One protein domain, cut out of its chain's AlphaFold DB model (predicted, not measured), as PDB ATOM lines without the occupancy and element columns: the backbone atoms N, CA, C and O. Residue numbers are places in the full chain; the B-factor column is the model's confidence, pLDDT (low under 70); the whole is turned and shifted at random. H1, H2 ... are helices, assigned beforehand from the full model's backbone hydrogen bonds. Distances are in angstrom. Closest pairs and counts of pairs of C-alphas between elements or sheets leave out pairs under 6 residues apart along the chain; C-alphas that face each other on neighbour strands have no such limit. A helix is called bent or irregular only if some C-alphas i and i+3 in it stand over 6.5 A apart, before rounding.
ATOM      1  N   THR A   9      14.970  -6.393  46.079       91.06
ATOM      2  CA  THR A   9      13.662  -6.739  45.494       91.06
ATOM      3  C   THR A   9      13.150  -5.719  44.481       91.06
ATOM      4  O   THR A   9      12.231  -6.014  43.726       91.06
ATOM      5  N   GLU A  10      13.699  -4.505  44.475       90.38
ATOM      6  CA  GLU A  10      13.319  -3.463  43.527       90.38
ATOM      7  C   GLU A  10      14.126  -3.551  42.233       90.38
ATOM      8  O   GLU A  10      13.638  -3.065  41.216       90.38
ATOM      9  N   LEU A  11      15.308  -4.184  42.233       85.69
ATOM     10  CA  LEU A  11      16.228  -4.198  41.087       85.69
ATOM     11  C   LEU A  11      15.613  -4.790  39.814       85.69
ATOM     12  O   LEU A  11      15.984  -4.382  38.720       85.69
ATOM     13  N   GLU A  12      14.684  -5.738  39.942       81.31
ATOM     14  CA  GLU A  12      13.971  -6.314  38.793       81.31
ATOM     15  C   GLU A  12      12.821  -5.419  38.301       81.31
ATOM     16  O   GLU A  12      12.473  -5.449  37.121       81.31
ATOM     17  N   SER A  13      12.220  -4.632  39.200       82.88
ATOM     18  CA  SER A  13      11.077  -3.753  38.907       82.88
ATOM     19  C   SER A  13      11.493  -2.363  38.421       82.88
ATOM     20  O   SER A  13      10.807  -1.743  37.608       82.88
ATOM     21  N   LEU A  14      12.631  -1.874  38.914       83.38
ATOM     22  CA  LEU A  14      13.317  -0.714  38.385       83.38
ATOM     23  C   LEU A  14      13.911  -1.168  37.055       83.38
ATOM     24  O   LEU A  14      14.613  -2.171  37.008       83.38
ATOM     25  N   GLN A  15      13.620  -0.462  35.965       77.69
ATOM     26  CA  GLN A  15      14.100  -0.805  34.619       77.69
ATOM     27  C   GLN A  15      15.609  -0.519  34.452       77.69
ATOM     28  O   GLN A  15      16.048   0.039  33.447       77.69
ATOM     29  N   ILE A  16      16.411  -0.878  35.456       84.44
ATOM     30  CA  ILE A  16      17.862  -0.754  35.487       84.44
ATOM     31  C   ILE A  16      18.434  -1.723  34.458       84.44
ATOM     32  O   ILE A  16      18.046  -2.894  34.367       84.44
ATOM     33  N   LYS A  17      19.385  -1.244  33.659       84.81
ATOM     34  CA  LYS A  17      20.020  -2.087  32.650       84.81
ATOM     35  C   LYS A  17      20.860  -3.146  33.352       84.81
ATOM     36  O   LYS A  17      21.709  -2.835  34.180       84.81
ATOM     37  N   LYS A  18      20.712  -4.414  32.952       83.69
ATOM     38  CA  LYS A  18      21.517  -5.522  33.507       83.69
ATOM     39  C   LYS A  18      23.031  -5.304  33.384       83.69
ATOM     40  O   LYS A  18      23.774  -5.882  34.163       83.69
ATOM     41  N   SER A  19      23.480  -4.498  32.419       88.31
ATOM     42  CA  SER A  19      24.890  -4.124  32.239       88.31
ATOM     43  C   SER A  19      25.451  -3.247  33.360       88.31
ATOM     44  O   SER A  19      26.663  -3.147  33.486       88.31
ATOM     45  N   GLU A  20      24.588  -2.610  34.148       89.50
ATOM     46  CA  GLU A  20      24.957  -1.726  35.264       89.50
ATOM     47  C   GLU A  20      24.915  -2.457  36.606       89.50
ATOM     48  O   GLU A  20      25.294  -1.915  37.640       89.50
ATOM     49  N   LEU A  21      24.467  -3.713  36.586       92.19
ATOM     50  CA  LEU A  21      24.478  -4.592  37.737       92.19
ATOM     51  C   LEU A  21      25.731  -5.462  37.708       92.19
ATOM     52  O   LEU A  21      26.115  -6.036  36.687       92.19
ATOM     53  N   MET A  22      26.341  -5.618  38.871       94.56
ATOM     54  CA  MET A  22      27.492  -6.482  39.080       94.56
ATOM     55  C   MET A  22      27.054  -7.831  39.623       94.56
ATOM     56  O   MET A  22      26.145  -7.925  40.445       94.56
ATOM     57  N   ARG A  23      27.749  -8.896  39.224       96.06
ATOM     58  CA  ARG A  23      27.558 -10.211  39.843       96.06
ATOM     59  C   ARG A  23      28.081 -10.203  41.274       96.06
ATOM     60  O   ARG A  23      29.136  -9.633  41.546       96.06
ATOM     61  N   LEU A  24      27.378 -10.896  42.164       97.00
ATOM     62  CA  LEU A  24      27.903 -11.184  43.493       97.00
ATOM     63  C   LEU A  24      29.155 -12.053  43.381       97.00
ATOM     64  O   LEU A  24      29.142 -13.116  42.750       97.00
ATOM     65  N   THR A  25      30.218 -11.599  44.030       97.75
ATOM     66  CA  THR A  25      31.462 -12.343  44.204       97.75
ATOM     67  C   THR A  25      31.318 -13.386  45.313       97.75
ATOM     68  O   THR A  25      30.366 -13.365  46.095       97.75
ATOM     69  N   GLU A  26      32.293 -14.287  45.425       97.12
ATOM     70  CA  GLU A  26      32.330 -15.243  46.537       97.12
ATOM     71  C   GLU A  26      32.444 -14.537  47.898       97.12
ATOM     72  O   GLU A  26      31.791 -14.925  48.867       97.12
ATOM     73  N   ALA A  27      33.198 -13.435  47.956       97.88
ATOM     74  CA  ALA A  27      33.312 -12.616  49.158       97.88
ATOM     75  C   ALA A  27      31.961 -12.000  49.562       97.88
ATOM     76  O   ALA A  27      31.602 -12.029  50.740       97.88
ATOM     77  N   ASP A  28      31.179 -11.511  48.590       97.81
ATOM     78  CA  ASP A  28      29.827 -11.004  48.851       97.81
ATOM     79  C   ASP A  28      28.928 -12.104  49.436       97.81
ATOM     80  O   ASP A  28      28.230 -11.884  50.425       97.81
ATOM     81  N   ARG A  29      28.971 -13.318  48.869       97.00
ATOM     82  CA  ARG A  29      28.171 -14.462  49.342       97.00
ATOM     83  C   ARG A  29      28.546 -14.881  50.760       97.00
ATOM     84  O   ARG A  29      27.656 -15.107  51.581       97.00
ATOM     85  N   ALA A  30      29.840 -14.935  51.068       96.88
ATOM     86  CA  ALA A  30      30.323 -15.219  52.415       96.88
ATOM     87  C   ALA A  30      29.840 -14.161  53.424       96.88
ATOM     88  O   ALA A  30      29.392 -14.505  54.522       96.88
ATOM     89  N   LEU A  31      29.858 -12.881  53.035       97.44
ATOM     90  CA  LEU A  31      29.369 -11.781  53.864       97.44
ATOM     91  C   LEU A  31      27.855 -11.869  54.101       97.44
ATOM     92  O   LEU A  31      27.421 -11.770  55.248       97.44
ATOM     93  N   LEU A  32      27.056 -12.129  53.061       96.38
ATOM     94  CA  LEU A  32      25.603 -12.314  53.178       96.38
ATOM     95  C   LEU A  32      25.249 -13.506  54.079       96.38
ATOM     96  O   LEU A  32      24.378 -13.393  54.946       96.38
ATOM     97  N   ALA A  33      25.967 -14.626  53.947       94.75
ATOM     98  CA  ALA A  33      25.803 -15.782  54.825       94.75
ATOM     99  C   ALA A  33      26.147 -15.451  56.288       94.75
ATOM    100  O   ALA A  33      25.467 -15.915  57.205       94.75
ATOM    101  N   GLY A  34      27.182 -14.636  56.514       96.12
ATOM    102  CA  GLY A  34      27.548 -14.139  57.838       96.12
ATOM    103  C   GLY A  34      26.504 -13.191  58.432       96.12
ATOM    104  O   GLY A  34      26.168 -13.323  59.608       96.12
ATOM    105  N   LEU A  35      25.960 -12.266  57.633       94.81
ATOM    106  CA  LEU A  35      24.902 -11.342  58.052       94.81
ATOM    107  C   LEU A  35      23.644 -12.090  58.491       94.81
ATOM    108  O   LEU A  35      23.123 -11.808  59.566       94.81
ATOM    109  N   ASN A  36      23.216 -13.093  57.723       91.12
ATOM    110  CA  ASN A  36      21.999 -13.853  58.011       91.12
ATOM    111  C   ASN A  36      22.064 -14.663  59.324       91.12
ATOM    112  O   ASN A  36      21.038 -15.092  59.839       91.12
ATOM    113  N   ARG A  37      23.263 -14.879  59.885       93.31
ATOM    114  CA  ARG A  37      23.464 -15.554  61.182       93.31
ATOM    115  C   ARG A  37      23.454 -14.596  62.374       93.31
ATOM    116  O   ARG A  37      23.472 -15.054  63.514       93.31
ATOM    117  N   ARG A  38      23.483 -13.279  62.144       95.50
ATOM    118  CA  ARG A  38      23.495 -12.289  63.228       95.50
ATOM    119  C   ARG A  38      22.088 -12.181  63.824       95.50
ATOM    120  O   ARG A  38      21.167 -11.904  63.059       95.50
ATOM    121  N   PRO A  39      21.905 -12.318  65.152       93.25
ATOM    122  CA  PRO A  39      20.575 -12.349  65.770       93.25
ATOM    123  C   PRO A  39      19.686 -11.154  65.404       93.25
ATOM    124  O   PRO A  39      18.507 -11.316  65.107       93.25
ATOM    125  N   ASN A  40      20.260  -9.951  65.370       91.00
ATOM    126  CA  ASN A  40      19.545  -8.721  65.029       91.00
ATOM    127  C   ASN A  40      19.115  -8.643  63.557       91.00
ATOM    128  O   ASN A  40      18.175  -7.924  63.251       91.00
ATOM    129  N   ILE A  41      19.785  -9.371  62.660       92.12
ATOM    130  CA  ILE A  41      19.409  -9.469  61.246       92.12
ATOM    131  C   ILE A  41      18.410 -10.606  61.055       92.12
ATOM    132  O   ILE A  41      17.381 -10.408  60.427       92.12
ATOM    133  N   SER A  42      18.660 -11.781  61.639       91.75
ATOM    134  CA  SER A  42      17.805 -12.962  61.463       91.75
ATOM    135  C   SER A  42      16.390 -12.789  62.024       91.75
ATOM    136  O   SER A  42      15.474 -13.488  61.599       91.75
ATOM    137  N   MET A  43      16.205 -11.890  62.998       92.75
ATOM    138  CA  MET A  43      14.884 -11.547  63.539       92.75
ATOM    139  C   MET A  43      14.134 -10.510  62.687       92.75
ATOM    140  O   MET A  43      12.914 -10.396  62.810       92.75
ATOM    141  N   ASP A  44      14.829  -9.775  61.816       92.31
ATOM    142  CA  ASP A  44      14.233  -8.789  60.917       92.31
ATOM    143  C   ASP A  44      13.839  -9.459  59.593       92.31
ATOM    144  O   ASP A  44      14.663  -9.718  58.713       92.31
ATOM    145  N   LYS A  45      12.542  -9.747  59.449       90.69
ATOM    146  CA  LYS A  45      11.999 -10.425  58.262       90.69
ATOM    147  C   LYS A  45      12.247  -9.648  56.970       90.69
ATOM    148  O   LYS A  45      12.442 -10.274  55.930       90.69
ATOM    149  N   THR A  46      12.246  -8.317  57.029       90.12
ATOM    150  CA  THR A  46      12.467  -7.466  55.858       90.12
ATOM    151  C   THR A  46      13.911  -7.597  55.398       90.12
ATOM    152  O   THR A  46      14.155  -7.901  54.231       90.12
ATOM    153  N   LEU A  47      14.876  -7.460  56.310       92.19
ATOM    154  CA  LEU A  47      16.295  -7.618  55.977       92.19
ATOM    155  C   LEU A  47      16.616  -9.029  55.478       92.19
ATOM    156  O   LEU A  47      17.331  -9.177  54.485       92.19
ATOM    157  N   VAL A  48      16.054 -10.065  56.107       93.88
ATOM    158  CA  VAL A  48      16.218 -11.457  55.656       93.88
ATOM    159  C   VAL A  48      15.688 -11.642  54.234       93.88
ATOM    160  O   VAL A  48      16.378 -12.240  53.408       93.88
ATOM    161  N   ALA A  49      14.510 -11.098  53.915       92.75
ATOM    162  CA  ALA A  49      13.943 -11.179  52.571       92.75
ATOM    163  C   ALA A  49      14.835 -10.485  51.527       92.75
ATOM    164  O   ALA A  49      15.090 -11.053  50.464       92.75
ATOM    165  N   GLN A  50      15.378  -9.304  51.843       94.00
ATOM    166  CA  GLN A  50      16.298  -8.595  50.946       94.00
ATOM    167  C   GLN A  50      17.603  -9.374  50.715       94.00
ATOM    168  O   GLN A  50      18.069  -9.485  49.579       94.00
ATOM    169  N   ILE A  51      18.172  -9.978  51.766       95.06
ATOM    170  CA  ILE A  51      19.373 -10.825  51.664       95.06
ATOM    171  C   ILE A  51      19.097 -12.072  50.815       95.06
ATOM    172  O   ILE A  51      19.900 -12.425  49.950       95.06
ATOM    173  N   GLN A  52      17.966 -12.742  51.037       94.62
ATOM    174  CA  GLN A  52      17.569 -13.913  50.251       94.62
ATOM    175  C   GLN A  52      17.382 -13.558  48.777       94.62
ATOM    176  O   GLN A  52      17.833 -14.304  47.903       94.62
ATOM    177  N   HIS A  53      16.774 -12.405  48.495       94.56
ATOM    178  CA  HIS A  53      16.601 -11.931  47.131       94.56
ATOM    179  C   HIS A  53      17.954 -11.646  46.459       94.56
ATOM    180  O   HIS A  53      18.188 -12.188  45.383       94.56
ATOM    181  N   LEU A  54      18.893 -10.943  47.120       94.38
ATOM    182  CA  LEU A  54      20.277 -10.762  46.628       94.38
ATOM    183  C   LEU A  54      20.944 -12.088  46.263       94.38
ATOM    184  O   LEU A  54      21.523 -12.223  45.184       94.38
ATOM    185  N   CYS A  55      20.859 -13.074  47.158       95.06
ATOM    186  CA  CYS A  55      21.432 -14.398  46.930       95.06
ATOM    187  C   CYS A  55      20.813 -15.099  45.714       95.06
ATOM    188  O   CYS A  55      21.537 -15.788  44.990       95.06
ATOM    189  N   THR A  56      19.507 -14.908  45.502       94.62
ATOM    190  CA  THR A  56      18.724 -15.519  44.419       94.62
ATOM    191  C   THR A  56      19.067 -14.900  43.069       94.62
ATOM    192  O   THR A  56      19.423 -15.624  42.143       94.62
ATOM    193  N   ILE A  57      19.020 -13.568  42.959       92.94
ATOM    194  CA  ILE A  57      19.310 -12.872  41.698       92.94
ATOM    195  C   ILE A  57      20.809 -12.880  41.376       92.94
ATOM    196  O   ILE A  57      21.201 -12.824  40.213       92.94
ATOM    197  N   GLY A  58      21.667 -12.961  42.399       94.94
ATOM    198  CA  GLY A  58      23.120 -12.995  42.238       94.94
ATOM    199  C   GLY A  58      23.707 -11.709  41.652       94.94
ATOM    200  O   GLY A  58      24.822 -11.740  41.128       94.94
ATOM    201  N   LEU A  59      22.971 -10.604  41.744       93.00
ATOM    202  CA  LEU A  59      23.296  -9.290  41.205       93.00
ATOM    203  C   LEU A  59      23.228  -8.232  42.312       93.00
ATOM    204  O   LEU A  59      22.380  -8.314  43.196       93.00
ATOM    205  N   LYS A  60      24.110  -7.237  42.241       93.50
ATOM    206  CA  LYS A  60      24.108  -6.026  43.069       93.50
ATOM    207  C   LYS A  60      24.255  -4.791  42.185       93.50
ATOM    208  O   LYS A  60      24.905  -4.861  41.144       93.50
ATOM    209  N   GLY A  61      23.664  -3.681  42.603       90.62
ATOM    210  CA  GLY A  61      23.837  -2.375  41.972       90.62
ATOM    211  C   GLY A  61      24.479  -1.395  42.949       90.62
ATOM    212  O   GLY A  61      24.294  -1.526  44.160       90.62
ATOM    213  N   GLU A  62      25.230  -0.438  42.418       90.94
ATOM    214  CA  GLU A  62      25.593   0.776  43.160       90.94
ATOM    215  C   GLU A  62      24.413   1.758  43.125       90.94
ATOM    216  O   GLU A  62      23.438   1.524  42.412       90.94
ATOM    217  N   ILE A  63      24.438   2.826  43.918       90.38
ATOM    218  CA  ILE A  63      23.294   3.751  43.983       90.38
ATOM    219  C   ILE A  63      23.122   4.540  42.674       90.38
ATOM    220  O   ILE A  63      22.004   4.876  42.291       90.38
ATOM    221  N   GLU A  64      24.221   4.732  41.949       89.94
ATOM    222  CA  GLU A  64      24.360   5.404  40.659       89.94
ATOM    223  C   GLU A  64      23.523   4.745  39.551       89.94
ATOM    224  O   GLU A  64      23.192   5.386  38.558       89.94
ATOM    225  N   VAL A  65      23.075   3.492  39.723       88.69
ATOM    226  CA  VAL A  65      22.124   2.853  38.789       88.69
ATOM    227  C   VAL A  65      20.821   3.649  38.641       88.69
ATOM    228  O   VAL A  65      20.132   3.528  37.627       88.69
ATOM    229  N   LEU A  66      20.481   4.466  39.644       89.62
ATOM    230  CA  LEU A  66      19.308   5.332  39.640       89.62
ATOM    231  C   LEU A  66      19.432   6.519  38.679       89.62
ATOM    232  O   LEU A  66      18.399   7.027  38.237       89.62
ATOM    233  N   ASP A  67      20.647   6.925  38.296       87.00
ATOM    234  CA  ASP A  67      20.861   8.036  37.359       87.00
ATOM    235  C   ASP A  67      20.220   7.746  35.992       87.00
ATOM    236  O   ASP A  67      19.767   8.650  35.285       87.00
ATOM    237  N   ASN A  68      20.079   6.464  35.649       83.88
ATOM    238  CA  ASN A  68      19.471   6.013  34.401       83.88
ATOM    239  C   ASN A  68      17.948   6.112  34.354       83.88
ATOM    240  O   ASN A  68      17.371   5.989  33.273       83.88
ATOM    241  N   LEU A  69      17.280   6.331  35.490       85.62
ATOM    242  CA  LEU A  69      15.826   6.503  35.519       85.62
ATOM    243  C   LEU A  69      15.404   7.858  34.924       85.62
ATOM    244  O   LEU A  69      14.270   8.011  34.475       85.62
ATOM    245  N   GLY A  70      16.315   8.835  34.890       88.12
ATOM    246  CA  GLY A  70      15.997  10.223  34.571       88.12
ATOM    247  C   GLY A  70      15.323  10.946  35.744       88.12
ATOM    248  O   GLY A  70      14.725  10.337  36.632       88.12
ATOM    249  N   ALA A  71      15.415  12.278  35.748       90.81
ATOM    250  CA  ALA A  71      15.050  13.100  36.906       90.81
ATOM    251  C   ALA A  71      13.594  12.917  37.372       90.81
ATOM    252  O   ALA A  71      13.338  12.847  38.572       90.81
ATOM    253  N   GLN A  72      12.642  12.813  36.437       92.31
ATOM    254  CA  GLN A  72      11.230  12.649  36.785       92.31
ATOM    255  C   GLN A  72      10.961  11.296  37.457       92.31
ATOM    256  O   GLN A  72      10.394  11.264  38.546       92.31
ATOM    257  N   ALA A  73      11.398  10.189  36.851       90.31
ATOM    258  CA  ALA A  73      11.146   8.859  37.400       90.31
ATOM    259  C   ALA A  73      11.900   8.629  38.718       90.31
ATOM    260  O   ALA A  73      11.368   7.983  39.619       90.31
ATOM    261  N   LEU A  74      13.106   9.195  38.865       90.69
ATOM    262  CA  LEU A  74      13.827   9.202  40.138       90.69
ATOM    263  C   LEU A  74      13.038   9.946  41.224       90.69
ATOM    264  O   LEU A  74      12.875   9.421  42.323       90.69
ATOM    265  N   SER A  75      12.514  11.136  40.911       92.12
ATOM    266  CA  SER A  75      11.686  11.917  41.836       92.12
ATOM    267  C   SER A  75      10.440  11.136  42.272       92.12
ATOM    268  O   SER A  75      10.213  10.955  43.466       92.12
ATOM    269  N   GLU A  76       9.690  10.569  41.322       92.12
ATOM    270  CA  GLU A  76       8.499   9.754  41.603       92.12
ATOM    271  C   GLU A  76       8.826   8.516  42.455       92.12
ATOM    272  O   GLU A  76       8.100   8.196  43.402       92.12
ATOM    273  N   TYR A  77       9.933   7.830  42.152       90.62
ATOM    274  CA  TYR A  77      10.419   6.693  42.931       90.62
ATOM    275  C   TYR A  77      10.733   7.091  44.379       90.62
ATOM    276  O   TYR A  77      10.261   6.422  45.303       90.62
ATOM    277  N   LEU A  78      11.476   8.182  44.585       90.19
ATOM    278  CA  LEU A  78      11.842   8.666  45.918       90.19
ATOM    279  C   LEU A  78      10.618   9.133  46.707       90.19
ATOM    280  O   LEU A  78      10.475   8.752  47.866       90.19
ATOM    281  N   THR A  79       9.707   9.892  46.087       91.88
ATOM    282  CA  THR A  79       8.458  10.323  46.730       91.88
ATOM    283  C   THR A  79       7.644   9.119  47.183       91.88
ATOM    284  O   THR A  79       7.302   9.028  48.359       91.88
ATOM    285  N   ARG A  80       7.400   8.145  46.295       90.50
ATOM    286  CA  ARG A  80       6.662   6.923  46.643       90.50
ATOM    287  C   ARG A  80       7.320   6.174  47.800       90.50
ATOM    288  O   ARG A  80       6.624   5.670  48.677       90.50
ATOM    289  N   LYS A  81       8.652   6.093  47.795       89.56
ATOM    290  CA  LYS A  81       9.419   5.384  48.817       89.56
ATOM    291  C   LYS A  81       9.330   6.072  50.175       89.56
ATOM    292  O   LYS A  81       9.056   5.400  51.157       89.56
ATOM    293  N   LEU A  82       9.489   7.394  50.230       89.12
ATOM    294  CA  LEU A  82       9.379   8.171  51.469       89.12
ATOM    295  C   LEU A  82       7.953   8.169  52.033       89.12
ATOM    296  O   LEU A  82       7.778   7.985  53.236       89.12
ATOM    297  N   SER A  83       6.934   8.278  51.172       88.94
ATOM    298  CA  SER A  83       5.530   8.194  51.597       88.94
ATOM    299  C   SER A  83       5.174   6.840  52.211       88.94
ATOM    300  O   SER A  83       4.328   6.785  53.095       88.94
ATOM    301  N   ALA A  84       5.826   5.749  51.794       82.88
ATOM    302  CA  ALA A  84       5.610   4.424  52.380       82.88
ATOM    303  C   ALA A  84       6.128   4.299  53.828       82.88
ATOM    304  O   ALA A  84       5.768   3.346  54.515       82.88
ATOM    305  N   PHE A  85       6.956   5.243  54.289       78.06
ATOM    306  CA  PHE A  85       7.521   5.261  55.638       78.06
ATOM    307  C   PHE A  85       6.849   6.277  56.578       78.06
ATOM    308  O   PHE A  85       7.350   6.474  57.682       78.06
TER     309      PHE A  85
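This is residues 9 to 85 of the 88 residues of an uncharacterized protein of Echinostoma caproni (UniProt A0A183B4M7). Kinked helix H4 makes one end of a flat, open shape; H1 and H3, side by side with short H2 at their turn, make the other. Residues 22 to 23 and 59 to 60 form a short antiparallel pairing. The printed part has 77 residues with four named helices, H1 to H4 in order, and no named strand: all helix. It is only just loose, close to compact, with a radius of gyration of the C-alphas of 14.2 A and spans of 39 by 30 by 15 A.

H4, residues 63 to 83, kinks by 122 degrees near residue 71 and is irregular, with C-alphas 68 and 71 8.7 A apart; it touches no helix. H3, residues 45 to 57, only just touches H1, residues 26 to 35, through residues 51 to 55 of H3 alone, with 3 pairs of C-alphas within 8 A; the closest C-alphas, of Leu 32 and Ile 51, are 6.6 A apart. They run opposite ways at a shallow tilt of 17 degrees. H2, residues 39 to 42, only just touches H3, with 3 such pairs, only at the corner, at residues 47 to 48 of H3 alone; the closest C-alphas are those of Ser 42 and Val 48, 6.2 A. Every O i to N i+4 pair is within hydrogen-bond range in H1 and H3, 10 of 17 in H4; H2 is too short.

From first to last C-alpha, H4 measures 19.8 A, ending at (5.530, 8.194, 51.597), H3 18.3 A, and H1 14.2 A, beginning at (32.330, -15.243, 46.537).

The two C-alphas farthest apart, of Pro 39 and Gln 72, are 39.4 A apart. The printed part has no cut, its three links are tight, and no printed residue is under 70 in pLDDT.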